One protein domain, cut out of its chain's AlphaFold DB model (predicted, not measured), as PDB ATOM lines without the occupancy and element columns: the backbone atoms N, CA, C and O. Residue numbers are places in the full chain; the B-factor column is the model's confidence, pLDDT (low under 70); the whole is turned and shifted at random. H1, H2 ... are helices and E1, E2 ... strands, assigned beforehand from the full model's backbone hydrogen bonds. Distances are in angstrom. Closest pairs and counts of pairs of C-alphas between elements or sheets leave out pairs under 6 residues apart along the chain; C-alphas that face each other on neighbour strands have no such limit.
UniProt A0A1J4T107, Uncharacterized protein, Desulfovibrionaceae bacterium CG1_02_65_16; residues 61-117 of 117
ATOM      1  N   VAL A  61      40.666  49.160 -37.726       93.62
ATOM      2  CA  VAL A  61      41.708  49.794 -36.920       93.62
ATOM      3  C   VAL A  61      43.061  49.435 -37.503       93.62
ATOM      4  O   VAL A  61      43.419  48.263 -37.579       93.62
ATOM      5  N   VAL A  62      43.828  50.451 -37.889       93.19
ATOM      6  CA  VAL A  62      45.217  50.287 -38.325       93.19
ATOM      7  C   VAL A  62      46.140  50.525 -37.133       93.19
ATOM      8  O   VAL A  62      46.148  51.614 -36.564       93.19
ATOM      9  N   CYS A  63      46.923  49.517 -36.759       92.25
ATOM     10  CA  CYS A  63      47.865  49.584 -35.644       92.25
ATOM     11  C   CYS A  63      49.296  49.712 -36.160       92.25
ATOM     12  O   CYS A  63      49.779  48.818 -36.849       92.25
ATOM     13  N   LEU A  64      49.975  50.802 -35.800       90.12
ATOM     14  CA  LEU A  64      51.373  51.046 -36.157       90.12
ATOM     15  C   LEU A  64      52.289  50.446 -35.081       90.12
ATOM     16  O   LEU A  64      52.449  51.031 -34.012       90.12
ATOM     17  N   GLY A  65      52.868  49.278 -35.362       89.19
ATOM     18  CA  GLY A  65      53.710  48.512 -34.439       89.19
ATOM     19  C   GLY A  65      52.966  47.400 -33.684       89.19
ATOM     20  O   GLY A  65      51.735  47.338 -33.650       89.19
ATOM     21  N   THR A  66      53.730  46.505 -33.055       86.88
ATOM     22  CA  THR A  66      53.217  45.300 -32.370       86.88
ATOM     23  C   THR A  66      52.490  45.624 -31.066       86.88
ATOM     24  O   THR A  66      51.356  45.198 -30.876       86.88
ATOM     25  N   ASN A  67      53.083  46.460 -30.213       85.06
ATOM     26  CA  ASN A  67      52.510  46.835 -28.916       85.06
ATOM     27  C   ASN A  67      51.061  47.372 -28.986       85.06
ATOM     28  O   ASN A  67      50.216  46.893 -28.226       85.06
ATOM     29  N   PRO A  68      50.720  48.356 -29.846       85.69
ATOM     30  CA  PRO A  68      49.333  48.798 -29.977       85.69
ATOM     31  C   PRO A  68      48.438  47.723 -30.600       85.69
ATOM     32  O   PRO A  68      47.286  47.604 -30.189       85.69
ATOM     33  N   ALA A  69      48.957  46.914 -31.532       88.62
ATOM     34  CA  ALA A  69      48.187  45.838 -32.147       88.62
ATOM     35  C   ALA A  69      47.742  44.791 -31.118       88.62
ATOM     36  O   ALA A  69      46.579  44.396 -31.115       88.62
ATOM     37  N   ASP A  70      48.626  44.391 -30.205       87.56
ATOM     38  CA  ASP A  70      48.299  43.411 -29.167       87.56
ATOM     39  C   ASP A  70      47.256  43.948 -28.184       87.56
ATOM     40  O   ASP A  70      46.309  43.242 -27.846       87.56
ATOM     41  N   ARG A  71      47.344  45.233 -27.816       87.00
ATOM     42  CA  ARG A  71      46.321  45.890 -26.983       87.00
ATOM     43  C   ARG A  71      44.956  45.920 -27.663       87.00
ATOM     44  O   ARG A  71      43.959  45.594 -27.023       87.00
ATOM     45  N   VAL A  72      44.894  46.281 -28.949       89.00
ATOM     46  CA  VAL A  72      43.625  46.252 -29.693       89.00
ATOM     47  C   VAL A  72      43.094  44.823 -29.784       89.00
ATOM     48  O   VAL A  72      41.900  44.636 -29.594       89.00
ATOM     49  N   ARG A  73      43.944  43.810 -30.007       89.31
ATOM     50  CA  ARG A  73      43.517  42.397 -30.034       89.31
ATOM     51  C   ARG A  73      42.937  41.926 -28.703       89.31
ATOM     52  O   ARG A  73      42.004  41.133 -28.718       89.31
ATOM     53  N   THR A  74      43.454  42.406 -27.571       87.38
ATOM     54  CA  THR A  74      42.875  42.106 -26.252       87.38
ATOM     55  C   THR A  74      41.469  42.692 -26.101       87.38
ATOM     56  O   THR A  74      40.595  42.030 -25.551       87.38
ATOM     57  N   LEU A  75      41.240  43.913 -26.594       87.25
ATOM     58  CA  LEU A  75      39.930  44.578 -26.524       87.25
ATOM     59  C   LEU A  75      38.938  44.042 -27.567       87.25
ATOM     60  O   LEU A  75      37.743  43.944 -27.303       87.25
ATOM     61  N   TYR A  76      39.445  43.685 -28.744       88.94
ATOM     62  CA  TYR A  76      38.689  43.205 -29.893       88.94
ATOM     63  C   TYR A  76      39.340  41.929 -30.434       88.94
ATOM     64  O   TYR A  76      40.108  41.983 -31.406       88.94
ATOM     65  N   PRO A  77      39.047  40.768 -29.820       88.38
ATOM     66  CA  PRO A  77      39.526  39.485 -30.307       88.38
ATOM     67  C   PRO A  77      39.169  39.290 -31.782       88.38
ATOM     68  O   PRO A  77      38.061  39.595 -32.218       88.38
ATOM     69  N   GLN A  78      40.129  38.796 -32.562       86.00
ATOM     70  CA  GLN A  78      39.971  38.589 -34.008       86.00
ATOM     71  C   GLN A  78      39.457  37.175 -34.344       86.00
ATOM     72  O   GLN A  78      39.451  36.778 -35.506       86.00
ATOM     73  N   GLU A  79      39.053  36.402 -33.333       79.94
ATOM     74  CA  GLU A  79      38.535  35.042 -33.485       79.94
ATOM     75  C   GLU A  79      37.038  35.066 -33.842       79.94
ATOM     76  O   GLU A  79      36.237  35.714 -33.171       79.94
ATOM     77  N   GLY A  80      36.655  34.354 -34.907       68.50
ATOM     78  CA  GLY A  80      35.268  34.250 -35.384       68.50
ATOM     79  C   GLY A  80      35.102  34.586 -36.872       68.50
ATOM     80  O   GLY A  80      35.999  35.126 -37.509       68.50
ATOM     81  N   GLN A  81      33.940  34.253 -37.450       66.88
ATOM     82  CA  GLN A  81      33.655  34.485 -38.881       66.88
ATOM     83  C   GLN A  81      33.436  35.967 -39.237       66.88
ATOM     84  O   GLN A  81      33.527  36.329 -40.408       66.88
ATOM     85  N   SER A  82      33.144  36.829 -38.256       75.62
ATOM     86  CA  SER A  82      32.940  38.264 -38.480       75.62
ATOM     87  C   SER A  82      33.208  39.063 -37.198       75.62
ATOM     88  O   SER A  82      32.284  39.299 -36.416       75.62
ATOM     89  N   PRO A  83      34.470  39.439 -36.919       81.69
ATOM     90  CA  PRO A  83      34.766  40.283 -35.771       81.69
ATOM     91  C   PRO A  83      34.151  41.681 -35.975       81.69
ATOM     92  O   PRO A  83      34.166  42.202 -37.095       81.69
ATOM     93  N   PRO A  84      33.631  42.321 -34.911       84.75
ATOM     94  CA  PRO A  84      32.995  43.637 -35.009       84.75
ATOM     95  C   PRO A  84      33.976  44.741 -35.432       84.75
ATOM     96  O   PRO A  84      33.570  45.740 -36.025       84.75
ATOM     97  N   VAL A  85      35.267  44.544 -35.148       91.50
ATOM     98  CA  VAL A  85      36.367  45.433 -35.519       91.50
ATOM     99  C   VAL A  85      37.478  44.595 -36.138       91.50
ATOM    100  O   VAL A  85      37.978  43.660 -35.515       91.50
ATOM    101  N   LEU A  86      37.879  44.949 -37.355       92.44
ATOM    102  CA  LEU A  86      38.978  44.325 -38.082       92.44
ATOM    103  C   LEU A  86      40.279  45.082 -37.829       92.44
ATOM    104  O   LEU A  86      40.388  46.276 -38.123       92.44
ATOM    105  N   LEU A  87      41.272  44.366 -37.310       92.31
ATOM    106  CA  LEU A  87      42.596  44.904 -37.047       92.31
ATOM    107  C   LEU A  87      43.533  44.705 -38.240       92.31
ATOM    108  O   LEU A  87      43.718  43.595 -38.734       92.31
ATOM    109  N   HIS A  88      44.206  45.783 -38.628       92.88
ATOM    110  CA  HIS A  88      45.233  45.805 -39.661       92.88
ATOM    111  C   HIS A  88      46.561  46.207 -39.032       92.88
ATOM    112  O   HIS A  88      46.714  47.327 -38.550       92.88
ATOM    113  N   ALA A  89      47.528  45.294 -39.014       91.19
ATOM    114  CA  ALA A  89      48.864  45.606 -38.524       91.19
ATOM    115  C   ALA A  89      49.671  46.353 -39.594       91.19
ATOM    116  O   ALA A  89      49.608  46.030 -40.782       91.19
ATOM    117  N   ALA A  90      50.446  47.333 -39.156       91.88
ATOM    118  CA  ALA A  90      51.406  48.081 -39.947       91.88
ATOM    119  C   ALA A  90      52.733  48.159 -39.169       91.88
ATOM    120  O   ALA A  90      52.712  48.051 -37.938       91.88
ATOM    121  N   PRO A  91      53.881  48.350 -39.842       92.44
ATOM    122  CA  PRO A  91      55.149  48.566 -39.151       92.44
ATOM    123  C   PRO A  91      55.097  49.782 -38.215       92.44
ATOM    124  O   PRO A  91      54.232  50.658 -38.352       92.44
ATOM    125  N   ALA A  92      56.002  49.826 -37.237       90.12
ATOM    126  CA  ALA A  92      56.035  50.924 -36.285       90.12
ATOM    127  C   ALA A  92      56.466  52.231 -36.980       90.12
ATOM    128  O   ALA A  92      57.170  52.193 -37.992       90.12
ATOM    129  N   PRO A  93      56.056  53.410 -36.475       89.25
ATOM    130  CA  PRO A  93      56.403  54.680 -37.109       89.25
ATOM    131  C   PRO A  93      57.914  54.881 -37.282       89.25
ATOM    132  O   PRO A  93      58.338  55.412 -38.303       89.25
ATOM    133  N   GLU A  94      58.721  54.450 -36.314       89.44
ATOM    134  CA  GLU A  94      60.185  54.487 -36.359       89.44
ATOM    135  C   GLU A  94      60.771  53.699 -37.535       89.44
ATOM    136  O   GLU A  94      61.708  54.180 -38.167       89.44
ATOM    137  N   ASP A  95      60.174  52.560 -37.886       91.31
ATOM    138  CA  ASP A  95      60.593  51.761 -39.036       91.31
ATOM    139  C   ASP A  95      60.188  52.469 -40.334       91.31
ATOM    140  O   ASP A  95      60.990  52.642 -41.251       91.31
ATOM    141  N   LEU A  96      58.946  52.963 -40.387       90.94
ATOM    142  CA  LEU A  96      58.369  53.594 -41.576       90.94
ATOM    143  C   LEU A  96      59.035  54.923 -41.950       90.94
ATOM    144  O   LEU A  96      59.111  55.248 -43.133       90.94
ATOM    145  N   VAL A  97      59.508  55.705 -40.972       90.31
ATOM    146  CA  VAL A  97      60.183  56.995 -41.221       90.31
ATOM    147  C   VAL A  97      61.488  56.814 -42.007       90.31
ATOM    148  O   VAL A  97      61.899  57.739 -42.706       90.31
ATOM    149  N   THR A  98      62.135  55.652 -41.903       89.94
ATOM    150  CA  THR A  98      63.425  55.389 -42.565       89.94
ATOM    151  C   THR A  98      63.291  54.929 -44.016       89.94
ATOM    152  O   THR A  98      64.279  54.941 -44.749       89.94
ATOM    153  N   LEU A  99      62.080  54.563 -44.443       91.75
ATOM    154  CA  LEU A  99      61.813  54.011 -45.766       91.75
ATOM    155  C   LEU A  99      61.773  55.083 -46.857       91.75
ATOM    156  O   LEU A  99      61.296  56.206 -46.663       91.75
ATOM    157  N   LEU A 100      62.194  54.697 -48.061       92.00
ATOM    158  CA  LEU A 100      61.960  55.486 -49.265       92.00
ATOM    159  C   LEU A 100      60.460  55.488 -49.623       92.00
ATOM    160  O   LEU A 100      59.726  54.566 -49.264       92.00
ATOM    161  N   PRO A 101      59.969  56.475 -50.401       89.44
ATOM    162  CA  PRO A 101      58.538  56.590 -50.702       89.44
ATOM    163  C   PRO A 101      57.897  55.332 -51.311       89.44
ATOM    164  O   PRO A 101      56.770  54.983 -50.972       89.44
ATOM    165  N   HIS A 102      58.601  54.628 -52.200       91.00
ATOM    166  CA  HIS A 102      58.075  53.413 -52.829       91.00
ATOM    167  C   HIS A 102      58.060  52.212 -51.869       91.00
ATOM    168  O   HIS A 102      57.118  51.423 -51.912       91.00
ATOM    169  N   GLU A 103      59.045  52.105 -50.978       93.50
ATOM    170  CA  GLU A 103      59.093  51.083 -49.925       93.50
ATOM    171  C   GLU A 103      57.978  51.314 -48.901       93.50
ATOM    172  O   GLU A 103      57.280  50.378 -48.519       93.50
ATOM    173  N   LEU A 104      57.726  52.577 -48.537       92.50
ATOM    174  CA  LEU A 104      56.593  52.965 -47.696       92.50
ATOM    175  C   LEU A 104      55.258  52.547 -48.331       92.50
ATOM    176  O   LEU A 104      54.398  51.980 -47.660       92.50
ATOM    177  N   HIS A 105      55.076  52.792 -49.630       92.38
ATOM    178  CA  HIS A 105      53.867  52.376 -50.344       92.38
ATOM    179  C   HIS A 105      53.692  50.855 -50.355       92.38
ATOM    180  O   HIS A 105      52.575  50.371 -50.173       92.38
ATOM    181  N   GLN A 106      54.778  50.100 -50.546       92.88
ATOM    182  CA  GLN A 106      54.751  48.637 -50.479       92.88
ATOM    183  C   GLN A 106      54.376  48.148 -49.076       92.88
ATOM    184  O   GLN A 106      53.490  47.305 -48.947       92.88
ATOM    185  N   ALA A 107      54.970  48.732 -48.033       91.69
ATOM    186  CA  ALA A 107      54.696  48.385 -46.639       91.69
ATOM    187  C   ALA A 107      53.242  48.656 -46.207       91.69
ATOM    188  O   ALA A 107      52.765  48.061 -45.244       91.69
ATOM    189  N   LEU A 108      52.533  49.549 -46.907       92.31
ATOM    190  CA  LEU A 108      51.147  49.935 -46.612       92.31
ATOM    191  C   LEU A 108      50.147  49.438 -47.666       92.31
ATOM    192  O   LEU A 108      48.959  49.763 -47.592       92.31
ATOM    193  N   ALA A 109      50.596  48.668 -48.660       92.00
ATOM    194  CA  ALA A 109      49.773  48.271 -49.796       92.00
ATOM    195  C   ALA A 109      48.531  47.473 -49.370       92.00
ATOM    196  O   ALA A 109      47.450  47.690 -49.914       92.00
ATOM    197  N   HIS A 110      48.651  46.606 -48.358       90.25
ATOM    198  CA  HIS A 110      47.521  45.847 -47.812       90.25
ATOM    199  C   HIS A 110      46.507  46.725 -47.074       90.25
ATOM    200  O   HIS A 110      45.328  46.403 -47.050       90.25
ATOM    201  N   ILE A 111      46.930  47.851 -46.502       91.81
ATOM    202  CA  ILE A 111      46.033  48.797 -45.821       91.81
ATOM    203  C   ILE A 111      45.213  49.559 -46.860       91.81
ATOM    204  O   ILE A 111      44.028  49.818 -46.670       91.81
ATOM    205  N   LYS A 112      45.811  49.865 -48.012       89.88
ATOM    206  CA  LYS A 112      45.113  50.543 -49.105       89.88
ATOM    207  C   LYS A 112      43.942  49.733 -49.674       89.88
ATOM    208  O   LYS A 112      43.016  50.323 -50.222       89.88
ATOM    209  N   THR A 113      43.953  48.404 -49.550       89.00
ATOM    210  CA  THR A 113      42.862  47.546 -50.051       89.00
ATOM    211  C   THR A 113      41.641  47.509 -49.128       89.00
ATOM    212  O   THR A 113      40.615  46.934 -49.501       89.00
ATOM    213  N   ILE A 114      41.720  48.136 -47.947       88.75
ATOM    214  CA  ILE A 114      40.600  48.240 -47.011       88.75
ATOM    215  C   ILE A 114      39.463  49.013 -47.673       88.75
ATOM    216  O   ILE A 114      39.614  50.159 -48.098       88.75
ATOM    217  N   LYS A 115      38.292  48.377 -47.723       80.44
ATOM    218  CA  LYS A 115      37.058  49.006 -48.185       80.44
ATOM    219  C   LYS A 115      36.392  49.704 -47.010       80.44
ATOM    220  O   LYS A 115      35.775  49.053 -46.174       80.44
ATOM    221  N   ILE A 116      36.529  51.021 -46.964       74.31
ATOM    222  CA  ILE A 116      35.775  51.863 -46.040       74.31
ATOM    223  C   ILE A 116      34.372  51.998 -46.642       74.31
ATOM    224  O   ILE A 116      34.231  52.543 -47.736       74.31
ATOM    225  N   ALA A 117      33.391  51.361 -45.999       58.69
ATOM    226  CA  ALA A 117      31.997  51.299 -46.440       58.69
ATOM    227  C   ALA A 117      31.216  52.558 -46.053       58.69
ATOM    228  O   ALA A 117      31.484  53.084 -44.948       58.69
TER     229      ALA A 117
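This is residues 61 to 117 of the 117 residues of an uncharacterized protein of Desulfovibrionaceae bacterium CG1_02_65_16 (UniProt A0A1J4T107). Two short parallel strands, E1 and E2, lie side by side in the middle, with helix H1 packed along one side of the pair and running back against the strands' direction. On the other side the chain folds back in an arc of three short helices: H2 and H3 lie beyond the ends of the strands, and H4 comes back to the pair. The printed part has 57 residues, with four named helices and two named strands in the order E1, H1, E2, H2, H3, H4; the class is mixed, helices and strands. It is only just loose, close to compact, with a radius of gyration of the C-alphas of 12.7 A, and only just flat, spanning 36 by 26 by 14 A.

E1, residues 61 to 64, and E2, residues 86 to 90, are parallel neighbours at 20 degrees. N 63 and O 88 are 2.8 A apart and N 90 and O 63 are 2.8 A apart, both within hydrogen-bond range. H1, residues 66 to 75, comes closest to E2 at the C-alphas of Ala 69 and Ala 89, 6.4 A apart. E1, H1 and E2 form a strand-helix-strand unit, two parallel neighbour strands with a helix between them along the chain, and its crossover is right-handed. H4, residues 109 to 112, comes closest to E2 at the C-alphas of His 88 and Ile 111, 6.9 A apart; H1 and H4 are apart. H2, residues 93 to 97, and H3, residues 101 to 107, are close but not clearly touching, their closest C-alphas being those of Leu 96 and Leu 104, 6.4 A apart. H3 and H4 meet only through their link. In H1, H2 and H3 every O i to N i+4 pair is within hydrogen-bond range; H4 is too short for such a pair, and its one O i to N i+3 pair is within range.

E1 begins at C-alpha 61, (41.708, 49.794, -36.920), and measures 9.8 A from first to last C-alpha; E2 measures 13.1 A. H1 measures 14.5 A and ends at C-alpha 75, (39.930, 44.578, -26.524). H2 measures 6.0 A, H3 9.9 A and H4 5.2 A, ending at C-alpha 112, (45.113, 50.543, -49.105).

The two C-alphas farthest apart are those of Gly 80 and Leu 100, at 36.8 A. The printed part has no cut, and it ends at residue 117, the chain's last residue. No link is long: H1 to E2, with 10 residues between them, is short, and the other four are tight. The mean pLDDT of the printed part is 87.8; residues 80 to 81 and residue 117 are under 70.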